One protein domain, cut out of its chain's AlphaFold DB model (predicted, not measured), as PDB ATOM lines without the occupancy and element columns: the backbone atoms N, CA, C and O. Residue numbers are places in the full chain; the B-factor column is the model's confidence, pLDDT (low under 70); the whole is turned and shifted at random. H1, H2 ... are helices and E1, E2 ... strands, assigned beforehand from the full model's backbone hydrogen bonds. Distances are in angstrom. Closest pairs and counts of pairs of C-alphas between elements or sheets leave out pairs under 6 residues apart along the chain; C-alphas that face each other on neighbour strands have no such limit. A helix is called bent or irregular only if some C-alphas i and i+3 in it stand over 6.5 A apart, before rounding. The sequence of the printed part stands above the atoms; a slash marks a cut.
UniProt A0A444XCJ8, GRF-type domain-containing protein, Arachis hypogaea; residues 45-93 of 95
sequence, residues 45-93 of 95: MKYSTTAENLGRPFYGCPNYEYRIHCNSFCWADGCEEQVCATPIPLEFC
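What this domain is: This is residues 45 to 93 of the 95 residues of the protein "GRF-type domain-containing protein" of Arachis hypogaea (UniProt A0A444XCJ8). Little regular structure: a small antiparallel sheet, E1-E2-E3, with helix H1 in the loop from E2 to E3, and a tail that sticks out at residues 80 to 87 and folds back to H2. The printed part has 49 residues, 19 in named elements ordered E1, E2, H1, E3, H2. The class is mixed. It is loose, radius of gyration of the C-alphas 12.1 A, spans 31 by 26 by 16 A.

Where its parts are: E1, residues 45 to 47, begins at C-alpha 45 (60.637, 138.279, 92.925). E2 is 57 to 60, 9.9 A long; H1 62 to 66, 8.4 A; E3 73 to 75. H2, 90 to 93, ends at C-alpha 93 (60.265, 125.364, 97.665).

How they stand to each other: In the hairpin E1 and E2, N 46 and O 58 are 2.8 A apart, within hydrogen-bond range; for E2 and E3, N 59 and O 74, 2.7 A. H1, irregular with C-alphas 62 and 65 7.4 A apart, is not on the sheet; 0 of 1 O i to N i+4 and 1 of 2 O i to N i+3 pairs are within range. H2 only grazes the sheet; its closest C-alphas to E3, Cys 93 and Cys 74, are 4.7 A apart.

The domain as a whole: The printed part has no cut. The link E3 to H2 is long. Residues 78 to 93 have pLDDT under 70.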
ATOM      1  N   MET A  45      59.644 138.054  91.877       89.69
ATOM      2  CA  MET A  45      60.637 138.279  92.925       89.69
ATOM      3  C   MET A  45      60.171 139.451  93.797       89.69
ATOM      4  O   MET A  45      59.836 140.518  93.280       89.69
ATOM      5  N   LYS A  46      60.126 139.238  95.108       89.69
ATOM      6  CA  LYS A  46      59.780 140.218  96.141       89.69
ATOM      7  C   LYS A  46      60.856 140.188  97.229       89.69
ATOM      8  O   LYS A  46      61.642 139.250  97.298       89.69
ATOM      9  N   TYR A  47      60.886 141.209  98.079       90.81
ATOM     10  CA  TYR A  47      61.781 141.273  99.234       90.81
ATOM     11  C   TYR A  47      60.971 141.118 100.514       90.81
ATOM     12  O   TYR A  47      59.907 141.725 100.654       90.81
ATOM     13  N   SER A  48      61.449 140.279 101.426       90.62
ATOM     14  CA  SER A  48      60.798 140.062 102.711       90.62
ATOM     15  C   SER A  48      60.913 141.306 103.598       90.62
ATOM     16  O   SER A  48      61.947 141.972 103.650       90.62
ATOM     17  N   THR A  49      59.822 141.619 104.295       91.75
ATOM     18  CA  THR A  49      59.703 142.751 105.226       91.75
ATOM     19  C   THR A  49      59.648 142.305 106.689       91.75
ATOM     20  O   THR A  49      59.563 143.142 107.585       91.75
ATOM     21  N   THR A  50      59.688 140.997 106.946       89.38
ATOM     22  CA  THR A  50      59.672 140.419 108.295       89.38
ATOM     23  C   THR A  50      61.005 140.663 108.981       89.38
ATOM     24  O   THR A  50      62.032 140.413 108.360       89.38
ATOM     25  N   ALA A  51      61.001 141.069 110.257       91.81
ATOM     26  CA  ALA A  51      62.202 141.433 111.020       91.81
ATOM     27  C   ALA A  51      63.358 140.416 110.907       91.81
ATOM     28  O   ALA A  51      64.506 140.811 110.736       91.81
ATOM     29  N   GLU A  52      63.048 139.118 110.934       90.38
ATOM     30  CA  GLU A  52      64.032 138.028 110.843       90.38
ATOM     31  C   GLU A  52      64.607 137.819 109.433       90.38
ATOM     32  O   GLU A  52      65.712 137.313 109.283       90.38
ATOM     33  N   ASN A  53      63.869 138.204 108.388       87.31
ATOM     34  CA  ASN A  53      64.233 137.998 106.983       87.31
ATOM     35  C   ASN A  53      64.203 139.323 106.201       87.31
ATOM     36  O   ASN A  53      63.844 139.344 105.021       87.31
ATOM     37  N   LEU A  54      64.492 140.446 106.860       91.31
ATOM     38  CA  LEU A  54      64.405 141.779 106.263       91.31
ATOM     39  C   LEU A  54      65.324 141.875 105.043       91.31
ATOM     40  O   LEU A  54      66.519 141.609 105.125       91.31
ATOM     41  N   GLY A  55      64.762 142.258 103.898       89.56
ATOM     42  CA  GLY A  55      65.517 142.428 102.657       89.56
ATOM     43  C   GLY A  55      65.940 141.124 101.978       89.56
ATOM     44  O   GLY A  55      66.609 141.183 100.948       89.56
ATOM     45  N   ARG A  56      65.535 139.950 102.482       90.12
ATOM     46  CA  ARG A  56      65.825 138.671 101.822       90.12
ATOM     47  C   ARG A  56      64.908 138.486 100.598       90.12
ATOM     48  O   ARG A  56      63.687 138.627 100.743       90.12
ATOM     49  N   PRO A  57      65.448 138.225  99.394       89.75
ATOM     50  CA  PRO A  57      64.644 138.072  98.186       89.75
ATOM     51  C   PRO A  57      63.957 136.702  98.131       89.75
ATOM     52  O   PRO A  57      64.568 135.680  98.423       89.75
ATOM     53  N   PHE A  58      62.700 136.668  97.695       90.31
ATOM     54  CA  PHE A  58      61.927 135.442  97.500       90.31
ATOM     55  C   PHE A  58      61.080 135.504  96.225       90.31
ATOM     56  O   PHE A  58      60.647 136.573  95.794       90.31
ATOM     57  N   TYR A  59      60.806 134.347  95.634       90.44
ATOM     58  CA  TYR A  59      59.841 134.156  94.561       90.44
ATOM     59  C   TYR A  59      58.484 133.769  95.140       90.44
ATOM     60  O   TYR A  59      58.375 132.837  95.933       90.44
ATOM     61  N   GLY A  60      57.435 134.471  94.719       90.19
ATOM     62  CA  GLY A  60      56.068 134.204  95.155       90.19
ATOM     63  C   GLY A  60      55.076 134.153  94.000       90.19
ATOM     64  O   GLY A  60      55.314 134.686  92.909       90.19
ATOM     65  N   CYS A  61      53.928 133.523  94.247       90.19
ATOM     66  CA  CYS A  61      52.806 133.565  93.318       90.19
ATOM     67  C   CYS A  61      52.332 135.023  93.115       90.19
ATOM     68  O   CYS A  61      52.041 135.705  94.104       90.19
ATOM     69  N   PRO A  62      52.180 135.510  91.867       90.00
ATOM     70  CA  PRO A  62      51.650 136.854  91.614       90.00
ATOM     71  C   PRO A  62      50.216 137.020  92.132       90.00
ATOM     72  O   PRO A  62      49.789 138.128  92.438       90.00
ATOM     73  N   ASN A  63      49.488 135.913  92.296       89.75
ATOM     74  CA  ASN A  63      48.115 135.920  92.777       89.75
ATOM     75  C   ASN A  63      47.973 136.017  94.303       89.75
ATOM     76  O   ASN A  63      46.853 135.940  94.808       89.75
ATOM     77  N   TYR A  64      49.079 136.167  95.043       86.31
ATOM     78  CA  TYR A  64      49.059 136.203  96.508       86.31
ATOM     79  C   TYR A  64      48.118 137.285  97.060       86.31
ATOM     80  O   TYR A  64      47.314 137.032  97.953       86.31
ATOM     81  N   GLU A  65      48.139 138.473  96.461       85.06
ATOM     82  CA  GLU A  65      47.312 139.608  96.894       85.06
ATOM     83  C   GLU A  65      45.822 139.427  96.560       85.06
ATOM     84  O   GLU A  65      44.964 139.999  97.226       85.06
ATOM     85  N   TYR A  66      45.496 138.566  95.592       88.19
ATOM     86  CA  TYR A  66      44.123 138.307  95.151       88.19
ATOM     87  C   TYR A  66      43.459 137.122  95.865       88.19
ATOM     88  O   TYR A  66      42.360 136.732  95.482       88.19
ATOM     89  N   ARG A  67      44.114 136.512  96.869       86.19
ATOM     90  CA  ARG A  67      43.611 135.343  97.633       86.19
ATOM     91  C   ARG A  67      43.266 134.097  96.795       86.19
ATOM     92  O   ARG A  67      42.738 133.131  97.327       86.19
ATOM     93  N   ILE A  68      43.619 134.086  95.510       89.06
ATOM     94  CA  ILE A  68      43.486 132.951  94.576       89.06
ATOM     95  C   ILE A  68      44.862 132.349  94.255       89.06
ATOM     96  O   ILE A  68      45.154 131.944  93.129       89.06
ATOM     97  N   HIS A  69      45.759 132.382  95.239       88.44
ATOM     98  CA  HIS A  69      47.128 131.907  95.108       88.44
ATOM     99  C   HIS A  69      47.253 130.423  95.421       88.44
ATOM    100  O   HIS A  69      46.501 129.865  96.207       88.44
ATOM    101  N   CYS A  70      48.292 129.810  94.869       87.69
ATOM    102  CA  CYS A  70      48.664 128.425  95.147       87.69
ATOM    103  C   CYS A  70      49.695 128.273  96.278       87.69
ATOM    104  O   CYS A  70      50.339 127.233  96.375       87.69
ATOM    105  N   ASN A  71      49.906 129.324  97.079       85.44
ATOM    106  CA  ASN A  71      50.862 129.350  98.196       85.44
ATOM    107  C   ASN A  71      52.323 129.055  97.806       85.44
ATOM    108  O   ASN A  71      53.146 128.842  98.686       85.44
ATOM    109  N   SER A  72      52.677 129.081  96.514       85.38
ATOM    110  CA  SER A  72      54.067 128.907  96.089       85.38
ATOM    111  C   SER A  72      54.959 130.022  96.639       85.38
ATOM    112  O   SER A  72      54.683 131.209  96.413       85.38
ATOM    113  N   PHE A  73      56.036 129.605  97.297       87.94
ATOM    114  CA  PHE A  73      57.060 130.434  97.918       87.94
ATOM    115  C   PHE A  73      58.423 129.746  97.747       87.94
ATOM    116  O   PHE A  73      58.511 128.528  97.853       87.94
ATOM    117  N   CYS A  74      59.472 130.502  97.435       86.44
ATOM    118  CA  CYS A  74      60.833 129.980  97.330       86.44
ATOM    119  C   CYS A  74      61.834 131.100  97.610       86.44
ATOM    120  O   CYS A  74      61.712 132.192  97.054       86.44
ATOM    121  N   TRP A  75      62.823 130.845  98.454       89.06
ATOM    122  CA  TRP A  75      63.905 131.785  98.734       89.06
ATOM    123  C   TRP A  75      64.855 131.912  97.531       89.06
ATOM    124  O   TRP A  75      65.187 130.919  96.891       89.06
ATOM    125  N   ALA A  76      65.277 133.135  97.191       85.56
ATOM    126  CA  ALA A  76      66.118 133.384  96.014       85.56
ATOM    127  C   ALA A  76      67.631 133.320  96.308       85.56
ATOM    128  O   ALA A  76      68.427 133.389  95.376       85.56
ATOM    129  N   ASP A  77      68.022 133.176  97.575       78.75
ATOM    130  CA  ASP A  77      69.412 133.072  98.050       78.75
ATOM    131  C   ASP A  77      70.059 131.690  97.852       78.75
ATOM    132  O   ASP A  77      71.269 131.563  97.990       78.75
ATOM    133  N   GLY A  78      69.286 130.662  97.490       61.81
ATOM    134  CA  GLY A  78      69.806 129.330  97.139       61.81
ATOM    135  C   GLY A  78      70.108 129.144  95.647       61.81
ATOM    136  O   GLY A  78      70.494 128.058  95.227       61.81
ATOM    137  N   CYS A  79      69.913 130.185  94.834       53.12
ATOM    138  CA  CYS A  79      70.125 130.158  93.386       53.12
ATOM    139  C   CYS A  79      71.557 130.581  93.019       53.12
ATOM    140  O   CYS A  79      71.759 131.304  92.041       53.12
ATOM    141  N   GLU A  80      72.540 130.208  93.835       49.00
ATOM    142  CA  GLU A  80      73.946 130.414  93.509       49.00
ATOM    143  C   GLU A  80      74.298 129.438  92.373       49.00
ATOM    144  O   GLU A  80      74.206 128.224  92.514       49.00
ATOM    145  N   GLU A  81      74.667 130.010  91.232       45.53
ATOM    146  CA  GLU A  81      75.023 129.362  89.968       45.53
ATOM    147  C   GLU A  81      73.880 129.035  88.985       45.53
ATOM    148  O   GLU A  81      73.057 128.126  89.093       45.53
ATOM    149  N   GLN A  82      73.911 129.823  87.918       48.62
ATOM    150  CA  GLN A  82      73.117 129.759  86.707       48.62
ATOM    151  C   GLN A  82      73.365 128.462  85.914       48.62
ATOM    152  O   GLN A  82      74.026 128.500  84.883       48.62
ATOM    153  N   VAL A  83      72.781 127.329  86.308       41.22
ATOM    154  CA  VAL A  83      72.573 126.182  85.399       41.22
ATOM    155  C   VAL A  83      71.241 125.501  85.722       41.22
ATOM    156  O   VAL A  83      71.198 124.413  86.279       41.22
ATOM    157  N   CYS A  84      70.118 126.119  85.362       42.84
ATOM    158  CA  CYS A  84      68.808 125.465  85.447       42.84
ATOM    159  C   CYS A  84      68.230 125.201  84.050       42.84
ATOM    160  O   CYS A  84      67.165 125.676  83.671       42.84
ATOM    161  N   ALA A  85      68.942 124.359  83.293       45.16
ATOM    162  CA  ALA A  85      68.279 123.410  82.391       45.16
ATOM    163  C   ALA A  85      67.544 122.301  83.179       45.16
ATOM    164  O   ALA A  85      66.875 121.454  82.594       45.16
ATOM    165  N   THR A  86      67.642 122.313  84.508       44.53
ATOM    166  CA  THR A  86      66.864 121.491  85.427       44.53
ATOM    167  C   THR A  86      65.899 122.382  86.213       44.53
ATOM    168  O   THR A  86      66.298 123.446  86.687       44.53
ATOM    169  N   PRO A  87      64.614 122.004  86.341       49.59
ATOM    170  CA  PRO A  87      63.699 122.713  87.225       49.59
ATOM    171  C   PRO A  87      64.302 122.738  88.631       49.59
ATOM    172  O   PRO A  87      64.810 121.718  89.096       49.59
ATOM    173  N   ILE A  88      64.262 123.906  89.282       56.75
ATOM    174  CA  ILE A  88      64.581 124.040  90.709       56.75
ATOM    175  C   ILE A  88      63.854 122.893  91.427       56.75
ATOM    176  O   ILE A  88      62.633 122.790  91.253       56.75
ATOM    177  N   PRO A  89      64.561 122.006  92.153       49.31
ATOM    178  CA  PRO A  89      63.918 120.904  92.845       49.31
ATOM    179  C   PRO A  89      62.820 121.471  93.742       49.31
ATOM    180  O   PRO A  89      63.093 122.320  94.593       49.31
ATOM    181  N   LEU A  90      61.580 121.021  93.530       51.06
ATOM    182  CA  LEU A  90      60.412 121.430  94.321       51.06
ATOM    183  C   LEU A  90      60.645 121.254  95.831       51.06
ATOM    184  O   LEU A  90      60.040 121.967  96.625       51.06
ATOM    185  N   GLU A  91      61.576 120.376  96.200       46.88
ATOM    186  CA  GLU A  91      62.069 120.141  97.558       46.88
ATOM    187  C   GLU A  91      62.560 121.423  98.261       46.88
ATOM    188  O   GLU A  91      62.321 121.597  99.452       46.88
ATOM    189  N   PHE A  92      63.193 122.365  97.544       50.56
ATOM    190  CA  PHE A  92      63.678 123.625  98.137       50.56
ATOM    191  C   PHE A  92      62.572 124.689  98.272       50.56
ATOM    192  O   PHE A  92      62.723 125.679  98.983       50.56
ATOM    193  N   CYS A  93      61.436 124.485  97.601       52.62
ATOM    194  CA  CYS A  93      60.265 125.364  97.665       52.62
ATOM    195  C   CYS A  93      59.279 124.973  98.782       52.62
ATOM    196  O   CYS A  93      58.236 125.611  98.913       52.62
TER     197      CYS A  93